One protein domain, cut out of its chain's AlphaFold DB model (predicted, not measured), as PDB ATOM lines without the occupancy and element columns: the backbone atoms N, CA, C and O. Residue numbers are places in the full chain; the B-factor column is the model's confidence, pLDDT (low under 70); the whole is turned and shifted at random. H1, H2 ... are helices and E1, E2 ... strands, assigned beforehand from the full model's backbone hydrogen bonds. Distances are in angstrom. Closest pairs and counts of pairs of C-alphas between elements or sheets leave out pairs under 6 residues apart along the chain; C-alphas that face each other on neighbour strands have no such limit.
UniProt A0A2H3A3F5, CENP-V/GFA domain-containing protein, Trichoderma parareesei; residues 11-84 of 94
ATOM      1  N   ARG A  11     133.468 118.707 119.361       91.81
ATOM      2  CA  ARG A  11     133.500 119.448 118.099       91.81
ATOM      3  C   ARG A  11     132.140 119.302 117.422       91.81
ATOM      4  O   ARG A  11     131.554 118.220 117.433       91.81
ATOM      5  N   THR A  12     131.655 120.378 116.815       95.25
ATOM      6  CA  THR A  12     130.446 120.333 115.989       95.25
ATOM      7  C   THR A  12     130.806 119.872 114.583       95.25
ATOM      8  O   THR A  12     131.657 120.467 113.921       95.25
ATOM      9  N   TYR A  13     130.129 118.828 114.119       94.50
ATOM     10  CA  TYR A  13     130.212 118.316 112.760       94.50
ATOM     11  C   TYR A  13     128.901 118.613 112.036       94.50
ATOM     12  O   TYR A  13     127.828 118.260 112.523       94.50
ATOM     13  N   ARG A  14     128.985 119.251 110.867       95.94
ATOM     14  CA  ARG A  14     127.826 119.510 110.009       95.94
ATOM     15  C   ARG A  14     127.693 118.414 108.963       95.94
ATOM     16  O   ARG A  14     128.645 118.137 108.238       95.94
ATOM     17  N   GLY A  15     126.506 117.829 108.867       92.56
ATOM     18  CA  GLY A  15     126.149 116.866 107.834       92.56
ATOM     19  C   GLY A  15     124.923 117.312 107.049       92.56
ATOM     20  O   GLY A  15     124.109 118.112 107.512       92.56
ATOM     21  N   SER A  16     124.773 116.782 105.841       92.69
ATOM     22  CA  SER A  16     123.590 117.008 105.017       92.69
ATOM     23  C   SER A  16     123.274 115.789 104.163       92.69
ATOM     24  O   SER A  16     124.144 114.965 103.879       92.69
ATOM     25  N   CYS A  17     122.026 115.675 103.712       89.69
ATOM     26  CA  CYS A  17     121.706 114.755 102.626       89.69
ATOM     27  C   CYS A  17     122.341 115.241 101.311       89.69
ATOM     28  O   CYS A  17     122.700 116.412 101.176       89.69
ATOM     29  N   HIS A  18     122.448 114.347 100.324       84.50
ATOM     30  CA  HIS A  18     123.085 114.648  99.037       84.50
ATOM     31  C   HIS A  18     122.494 115.882  98.332       84.50
ATOM     32  O   HIS A  18     123.233 116.670  97.757       84.50
ATOM     33  N   CYS A  19     121.175 116.089  98.416       87.25
ATOM     34  CA  CYS A  19     120.514 117.245  97.807       87.25
ATOM     35  C   CYS A  19     120.498 118.507  98.689       87.25
ATOM     36  O   CYS A  19     119.929 119.514  98.282       87.25
ATOM     37  N   GLY A  20     121.040 118.460  99.912       88.94
ATOM     38  CA  GLY A  20     121.066 119.594 100.846       88.94
ATOM     39  C   GLY A  20     119.725 119.952 101.508       88.94
ATOM     40  O   GLY A  20     119.684 120.837 102.356       88.94
ATOM     41  N   ALA A  21     118.629 119.261 101.176       88.44
ATOM     42  CA  ALA A  21     117.297 119.544 101.728       88.44
ATOM     43  C   ALA A  21     117.154 119.216 103.227       88.44
ATOM     44  O   ALA A  21     116.264 119.738 103.887       88.44
ATOM     45  N   PHE A  22     118.018 118.348 103.754       91.69
ATOM     46  CA  PHE A  22     118.108 118.036 105.174       91.69
ATOM     47  C   PHE A  22     119.540 118.297 105.632       91.69
ATOM     48  O   PHE A  22     120.473 117.692 105.096       91.69
ATOM     49  N   VAL A  23     119.708 119.198 106.596       94.00
ATOM     50  CA  VAL A  23     121.003 119.603 107.157       94.00
ATOM     51  C   VAL A  23     120.922 119.471 108.666       94.00
ATOM     52  O   VAL A  23     119.924 119.866 109.269       94.00
ATOM     53  N   TYR A  24     121.968 118.940 109.281       94.12
ATOM     54  CA  TYR A  24     122.051 118.768 110.722       94.12
ATOM     55  C   TYR A  24     123.441 119.128 111.237       94.12
ATOM     56  O   TYR A  24     124.437 119.034 110.517       94.12
ATOM     57  N   ASP A  25     123.486 119.492 112.509       96.38
ATOM     58  CA  ASP A  25     124.704 119.579 113.296       96.38
ATOM     59  C   ASP A  25     124.698 118.463 114.333       96.38
ATOM     60  O   ASP A  25     123.659 118.133 114.906       96.38
ATOM     61  N   ILE A  26     125.865 117.890 114.594       94.31
ATOM     62  CA  ILE A  26     126.056 116.945 115.685       94.31
ATOM     63  C   ILE A  26     127.320 117.294 116.459       94.31
ATOM     64  O   ILE A  26     128.388 117.457 115.870       94.31
ATOM     65  N   ASP A  27     127.210 117.411 117.780       93.38
ATOM     66  CA  ASP A  27     128.393 117.570 118.627       93.38
ATOM     67  C   ASP A  27     128.886 116.198 119.070       93.38
ATOM     68  O   ASP A  27     128.151 115.430 119.698       93.38
ATOM     69  N   LEU A  28     130.144 115.903 118.750       91.06
ATOM     70  CA  LEU A  28     130.824 114.663 119.102       91.06
ATOM     71  C   LEU A  28     132.240 114.972 119.586       91.06
ATOM     72  O   LEU A  28     132.802 116.009 119.225       91.06
ATOM     73  N   PRO A  29     132.868 114.081 120.368       89.62
ATOM     74  CA  PRO A  29     134.317 114.088 120.499       89.62
ATOM     75  C   PRO A  29     134.993 114.052 119.124       89.62
ATOM     76  O   PRO A  29     134.383 113.690 118.115       89.62
ATOM     77  N   GLU A  30     136.276 114.396 119.092       89.81
ATOM     78  CA  GLU A  30     137.073 114.284 117.873       89.81
ATOM     79  C   GLU A  30     136.934 112.891 117.236       89.81
ATOM     80  O   GLU A  30     137.186 111.867 117.877       89.81
ATOM     81  N   LEU A  31     136.525 112.860 115.965       89.12
ATOM     82  CA  LEU A  31     136.346 111.622 115.214       89.12
ATOM     83  C   LEU A  31     137.693 110.929 115.004       89.12
ATOM     84  O   LEU A  31     138.539 111.403 114.250       89.12
ATOM     85  N   ARG A  32     137.881 109.790 115.671       89.50
ATOM     86  CA  ARG A  32     139.089 108.951 115.563       89.50
ATOM     87  C   ARG A  32     138.811 107.557 115.025       89.50
ATOM     88  O   ARG A  32     139.733 106.869 114.607       89.50
ATOM     89  N   ILE A  33     137.548 107.144 115.060       88.94
ATOM     90  CA  ILE A  33     137.103 105.832 114.608       88.94
ATOM     91  C   ILE A  33     135.945 105.992 113.635       88.94
ATOM     92  O   ILE A  33     135.077 106.848 113.810       88.94
ATOM     93  N   VAL A  34     135.934 105.131 112.630       91.75
ATOM     94  CA  VAL A  34     134.804 104.904 111.736       91.75
ATOM     95  C   VAL A  34     134.559 103.406 111.687       91.75
ATOM     96  O   VAL A  34     135.492 102.614 111.815       91.75
ATOM     97  N   VAL A  35     133.301 103.019 111.544       91.62
ATOM     98  CA  VAL A  35     132.889 101.623 111.476       91.62
ATOM     99  C   VAL A  35     132.389 101.331 110.074       91.62
ATOM    100  O   VAL A  35     131.469 101.985 109.573       91.62
ATOM    101  N   GLU A  36     132.989 100.314 109.469       92.44
ATOM    102  CA  GLU A  36     132.477  99.642 108.284       92.44
ATOM    103  C   GLU A  36     131.716  98.394 108.741       92.44
ATOM    104  O   GLU A  36     132.273  97.522 109.404       92.44
ATOM    105  N   CYS A  37     130.420  98.326 108.440       88.44
ATOM    106  CA  CYS A  37     129.613  97.146 108.741       88.44
ATOM    107  C   CYS A  37     129.578  96.216 107.528       88.44
ATOM    108  O   CYS A  37     129.290  96.642 106.411       88.44
ATOM    109  N   ASP A  38     129.808  94.931 107.773       88.94
ATOM    110  CA  ASP A  38     129.889  93.874 106.766       88.94
ATOM    111  C   ASP A  38     128.525  93.288 106.357       88.94
ATOM    112  O   ASP A  38     128.458  92.425 105.477       88.94
ATOM    113  N   CYS A  39     127.420  93.764 106.942       88.12
ATOM    114  CA  CYS A  39     126.093  93.280 106.581       88.12
ATOM    115  C   CYS A  39     125.769  93.607 105.114       88.12
ATOM    116  O   CYS A  39     126.218  94.609 104.551       88.12
ATOM    117  N   SER A  40     124.940  92.777 104.477       88.69
ATOM    118  CA  SER A  40     124.659  92.894 103.039       88.69
ATOM    119  C   SER A  40     124.053  94.243 102.633       88.69
ATOM    120  O   SER A  40     124.298  94.707 101.521       88.69
ATOM    121  N   PHE A  41     123.308  94.909 103.521       86.56
ATOM    122  CA  PHE A  41     122.806  96.263 103.280       86.56
ATOM    123  C   PHE A  41     123.929  97.312 103.290       86.56
ATOM    124  O   PHE A  41     124.059  98.088 102.339       86.56
ATOM    125  N   CYS A  42     124.767  97.324 104.330       87.06
ATOM    126  CA  CYS A  42     125.880  98.267 104.457       87.06
ATOM    127  C   CYS A  42     126.907  98.058 103.340       87.06
ATOM    128  O   CYS A  42     127.317  99.023 102.703       87.06
ATOM    129  N   ARG A  43     127.209  96.803 102.993       88.44
ATOM    130  CA  ARG A  43     128.114  96.460 101.890       88.44
ATOM    131  C   ARG A  43     127.590  96.898 100.517       88.44
ATOM    132  O   ARG A  43     128.383  97.272  99.663       88.44
ATOM    133  N   ARG A  44     126.267  96.885 100.292       87.88
ATOM    134  CA  ARG A  44     125.651  97.395  99.045       87.88
ATOM    135  C   ARG A  44     125.590  98.918  98.983       87.88
ATOM    136  O   ARG A  44     125.605  99.467  97.889       87.88
ATOM    137  N   THR A  45     125.469  99.585 100.128       84.38
ATOM    138  CA  THR A  45     125.338 101.050 100.201       84.38
ATOM    139  C   THR A  45     126.672 101.769 100.390       84.38
ATOM    140  O   THR A  45     126.748 102.958 100.108       84.38
ATOM    141  N   GLY A  46     127.717 101.067 100.841       85.75
ATOM    142  CA  GLY A  46     129.049 101.630 101.077       85.75
ATOM    143  C   GLY A  46     129.110 102.608 102.254       85.75
ATOM    144  O   GLY A  46     129.999 103.452 102.303       85.75
ATOM    145  N   ASN A  47     128.153 102.542 103.185       83.00
ATOM    146  CA  ASN A  47     128.066 103.491 104.292       83.00
ATOM    147  C   ASN A  47     129.097 103.190 105.393       83.00
ATOM    148  O   ASN A  47     129.128 102.083 105.934       83.00
ATOM    149  N   LEU A  48     129.847 104.218 105.794       88.56
ATOM    150  CA  LEU A  48     130.632 104.248 107.031       88.56
ATOM    151  C   LEU A  48     129.867 105.037 108.093       88.56
ATOM    152  O   LEU A  48     129.212 106.031 107.775       88.56
ATOM    153  N   TYR A  49     129.954 104.626 109.356       88.12
ATOM    154  CA  TYR A  49     129.315 105.362 110.447       88.12
ATOM    155  C   TYR A  49     130.226 105.507 111.658       88.12
ATOM    156  O   TYR A  49     131.106 104.687 111.911       88.12
ATOM    157  N   VAL A  50     129.993 106.562 112.430       89.94
ATOM    158  CA  VAL A  50     130.624 106.762 113.733       89.94
ATOM    159  C   VAL A  50     129.625 106.305 114.794       89.94
ATOM    160  O   VAL A  50     128.488 106.786 114.786       89.94
ATOM    161  N   PRO A  51     129.989 105.381 115.698       87.12
ATOM    162  CA  PRO A  51     129.129 105.029 116.813       87.12
ATOM    163  C   PRO A  51     129.009 106.237 117.742       87.12
ATOM    164  O   PRO A  51     129.996 106.735 118.280       87.12
ATOM    165  N   THR A  52     127.786 106.719 117.921       85.31
ATOM    166  CA  THR A  52     127.489 107.819 118.834       85.31
ATOM    167  C   THR A  52     127.073 107.255 120.185       85.31
ATOM    168  O   THR A  52     126.187 106.403 120.249       85.31
ATOM    169  N   GLY A  53     127.709 107.718 121.260       80.38
ATOM    170  CA  GLY A  53     127.246 107.442 122.620       80.38
ATOM    171  C   GLY A  53     126.017 108.280 122.980       80.38
ATOM    172  O   GLY A  53     125.569 109.109 122.186       80.38
ATOM    173  N   GLU A  54     125.537 108.132 124.217       78.31
ATOM    174  CA  GLU A  54     124.507 109.010 124.814       78.31
ATOM    175  C   GLU A  54     124.927 110.488 124.803       78.31
ATOM    176  O   GLU A  54     124.116 111.400 124.950       78.31
ATOM    177  N   ASP A  55     126.216 110.724 124.569       75.88
ATOM    178  CA  ASP A  55     126.831 112.028 124.607       75.88
ATOM    179  C   ASP A  55     126.684 112.859 123.321       75.88
ATOM    180  O   ASP A  55     127.120 114.016 123.252       75.88
ATOM    181  N   ALA A  56     126.091 112.278 122.285       85.69
ATOM    182  CA  ALA A  56     125.888 112.954 121.019       85.69
ATOM    183  C   ALA A  56     124.728 113.949 121.092       85.69
ATOM    184  O   ALA A  56     123.600 113.592 121.424       85.69
ATOM    185  N   ASN A  57     124.997 115.200 120.721       90.81
ATOM    186  CA  ASN A  57     123.969 116.232 120.628       90.81
ATOM    187  C   ASN A  57     123.623 116.476 119.157       90.81
ATOM    188  O   ASN A  57     124.315 117.237 118.485       90.81
ATOM    189  N   PHE A  58     122.585 115.803 118.658       92.06
ATOM    190  CA  PHE A  58     122.101 115.935 117.284       92.06
ATOM    191  C   PHE A  58     121.032 117.028 117.181       92.06
ATOM    192  O   PHE A  58     120.056 117.029 117.930       92.06
ATOM    193  N   ARG A  59     121.194 117.945 116.227       93.56
ATOM    194  CA  ARG A  59     120.278 119.064 115.982       93.56
ATOM    195  C   ARG A  59     119.995 119.199 114.496       93.56
ATOM    196  O   ARG A  59     120.918 119.297 113.691       93.56
ATOM    197  N   VAL A  60     118.721 119.281 114.134       93.94
ATOM    198  CA  VAL A  60     118.320 119.593 112.758       93.94
ATOM    199  C   VAL A  60     118.477 121.095 112.522       93.94
ATOM    200  O   VAL A  60     117.982 121.903 113.302       93.94
ATOM    201  N   VAL A  61     119.193 121.457 111.459       95.69
ATOM    202  CA  VAL A  61     119.452 122.848 111.048       95.69
ATOM    203  C   VAL A  61     118.498 123.268 109.930       95.69
ATOM    204  O   VAL A  61     118.041 124.405 109.911       95.69
ATOM    205  N   ASN A  62     118.201 122.361 108.996       93.56
ATOM    206  CA  ASN A  62     117.274 122.603 107.895       93.56
ATOM    207  C   ASN A  62     116.535 121.319 107.499       93.56
ATOM    208  O   ASN A  62     117.119 120.234 107.524       93.56
ATOM    209  N   GLY A  63     115.287 121.479 107.060       89.62
ATOM    210  CA  GLY A  63     114.375 120.388 106.731       89.62
ATOM    211  C   GLY A  63     113.706 119.783 107.967       89.62
ATOM    212  O   GLY A  63     114.092 120.052 109.101       89.62
ATOM    213  N   GLY A  64     112.683 118.967 107.738       86.31
ATOM    214  CA  GLY A  64     111.993 118.217 108.789       86.31
ATOM    215  C   GLY A  64     112.104 116.705 108.592       86.31
ATOM    216  O   GLY A  64     112.361 116.226 107.480       86.31
ATOM    217  N   GLU A  65     111.928 115.946 109.675       83.50
ATOM    218  CA  GLU A  65     111.987 114.479 109.647       83.50
ATOM    219  C   GLU A  65     110.954 113.855 108.698       83.50
ATOM    220  O   GLU A  65     111.182 112.759 108.191       83.50
ATOM    221  N   GLU A  66     109.858 114.553 108.392       84.06
ATOM    222  CA  GLU A  66     108.843 114.127 107.425       84.06
ATOM    223  C   GLU A  66     109.392 113.954 105.999       84.06
ATOM    224  O   GLU A  66     108.838 113.196 105.200       84.06
ATOM    225  N   ASN A  67     110.521 114.602 105.691       79.19
ATOM    226  CA  ASN A  67     111.219 114.482 104.408       79.19
ATOM    227  C   ASN A  67     112.125 113.237 104.349       79.19
ATOM    228  O   ASN A  67     112.687 112.908 103.295       79.19
ATOM    229  N   LEU A  68     112.277 112.537 105.475       86.38
ATOM    230  CA  LEU A  68     113.056 111.317 105.606       86.38
ATOM    231  C   LEU A  68     112.133 110.095 105.644       86.38
ATOM    232  O   LEU A  68     111.062 110.082 106.247       86.38
ATOM    233  N   LYS A  69     112.578 109.013 105.015       87.19
ATOM    234  CA  LYS A  69     111.973 107.688 105.115       87.19
ATOM    235  C   LYS A  69     112.827 106.823 106.018       87.19
ATOM    236  O   LYS A  69     114.054 106.872 105.978       87.19
ATOM    237  N   SER A  70     112.148 106.027 106.831       86.81
ATOM    238  CA  SER A  70     112.791 105.023 107.670       86.81
ATOM    239  C   SER A  70     112.860 103.722 106.888       86.81
ATOM    240  O   SER A  70     111.848 103.254 106.371       86.81
ATOM    241  N   TYR A  71     114.053 103.154 106.810       84.38
ATOM    242  CA  TYR A  71     114.307 101.841 106.256       84.38
ATOM    243  C   TYR A  71     114.916 100.958 107.339       84.38
ATOM    244  O   TYR A  71     115.928 101.301 107.951       84.38
ATOM    245  N   THR A  72     114.287  99.815 107.567       84.94
ATOM    246  CA  THR A  72     114.713  98.831 108.555       84.94
ATOM    247  C   THR A  72     115.086  97.555 107.817       84.94
ATOM    248  O   THR A  72     114.364  97.125 106.917       84.94
ATOM    249  N   PHE A  73     116.218  96.957 108.181       77.94
ATOM    250  CA  PHE A  73     116.736  95.748 107.549       77.94
ATOM    251  C   PHE A  73     116.959  94.643 108.584       77.94
ATOM    252  O   PHE A  73     117.367  94.912 109.717       77.94
ATOM    253  N   GLY A  74     116.714  93.394 108.187       79.31
ATOM    254  CA  GLY A  74     116.926  92.227 109.044       79.31
ATOM    255  C   GLY A  74     116.131  92.308 110.361       79.31
ATOM    256  O   GLY A  74     114.960  92.684 110.327       79.31
ATOM    257  N   PRO A  75     116.744  91.997 111.523       80.94
ATOM    258  CA  PRO A  75     116.079  92.024 112.836       80.94
ATOM    259  C   PRO A  75     115.559  93.403 113.268       80.94
ATOM    260  O   PRO A  75     114.854  93.515 114.264       80.94
ATOM    261  N   GLY A  76     115.953  94.465 112.562       77.44
ATOM    262  CA  GLY A  76     115.485  95.822 112.811       77.44
ATOM    263  C   GLY A  76     116.097  96.534 114.012       77.44
ATOM    264  O   GLY A  76     115.588  97.562 114.445       77.44
ATOM    265  N   SER A  77     117.237  96.053 114.505       78.81
ATOM    266  CA  SER A  77     117.989  96.688 115.595       78.81
ATOM    267  C   SER A  77     118.607  98.047 115.220       78.81
ATOM    268  O   SER A  77     119.133  98.740 116.090       78.81
ATOM    269  N   LYS A  78     118.582  98.426 113.934       81.19
ATOM    270  CA  LYS A  78     119.047  99.719 113.412       81.19
ATOM    271  C   LYS A  78     118.037 100.258 112.398       81.19
ATOM    272  O   LYS A  78     117.578  99.525 111.525       81.19
ATOM    273  N   ILE A  79     117.717 101.546 112.519       84.00
ATOM    274  CA  ILE A  79     116.848 102.271 111.589       84.00
ATOM    275  C   ILE A  79     117.735 103.161 110.721       84.00
ATOM    276  O   ILE A  79     118.431 104.036 111.232       84.00
ATOM    277  N   HIS A  80     117.690 102.960 109.408       84.31
ATOM    278  CA  HIS A  80     118.372 103.803 108.435       84.31
ATOM    279  C   HIS A  80     117.410 104.895 107.962       84.31
ATOM    280  O   HIS A  80     116.351 104.599 107.411       84.31
ATOM    281  N   LYS A  81     117.755 106.166 108.176       84.94
ATOM    282  CA  LYS A  81     116.976 107.303 107.670       84.94
ATOM    283  C   LYS A  81     117.567 107.753 106.336       84.94
ATOM    284  O   LYS A  81     118.738 108.111 106.270       84.94
ATOM    285  N   VAL A  82     116.760 107.741 105.280       82.56
ATOM    286  CA  VAL A  82     117.153 108.174 103.931       82.56
ATOM    287  C   VAL A  82     116.169 109.217 103.424       82.56
ATOM    288  O   VAL A  82     114.969 109.098 103.661       82.56
ATOM    289  N   LYS A  83     116.636 110.255 102.725       79.56
ATOM    290  CA  LYS A  83     115.715 111.209 102.090       79.56
ATOM    291  C   LYS A  83     114.909 110.471 101.022       79.56
ATOM    292  O   LYS A  83     115.493 109.747 100.217       79.56
ATOM    293  N   ALA A  84     113.587 110.662 101.001       65.31
ATOM    294  CA  ALA A  84     112.750 110.152  99.915       65.31
ATOM    295  C   ALA A  84     113.183 110.819  98.609       65.31
ATOM    296  O   ALA A  84     112.865 111.984  98.384       65.31
TER     297      ALA A  84
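What this domain is: This is residues 11 to 84 of the 94 residues of the protein "CENP-V/GFA domain-containing protein" of Trichoderma parareesei (UniProt A0A2H3A3F5). An open frame: the sheet E1, E2, E3 makes one side, the hairpin of E4 and E5 another, and residues 30 to 56, folded back on themselves with the short helix H1 at the turn, the rest. The printed part has 74 residues, with E1, E2, H1, E3, E4 and E5 in chain order; both sheets are antiparallel, and the class is mostly strand, though under half of the residues are in named elements. It is only just compact, close to loose: radius of gyration of the C-alphas 13.2 A, spans 30 by 30 by 21 A.

How they stand to each other: E1, residues 11 to 16, and E2, residues 23 to 29, form an antiparallel hairpin at 151 degrees, with N 13 and O 26 within hydrogen-bond range at 2.8 A. E2 and E3, residues 57 to 62, are antiparallel at 160 degrees, with N 25 and O 59 at 2.8 A. H1, residues 40 to 45, is not on this sheet; every O i to N i+4 pair in it is within range. E4, residues 68 to 72, and E5, residues 79 to 83, form a hairpin at 147 degrees, with N 71 and O 80 at 2.8 A. H1 is apart from both.

Where its parts are: E1 begins at C-alpha 11 (133.500, 119.448, 118.099); E2 is 19.6 A long; E5 ends at C-alpha 83 (115.715, 111.209, 102.090).

The domain as a whole: The farthest C-alphas, of Arg 11 and Gly 74, are 33.1 A apart. The printed part has no cut; the H1 to E3 link is long. Residue 84 has pLDDT under 70.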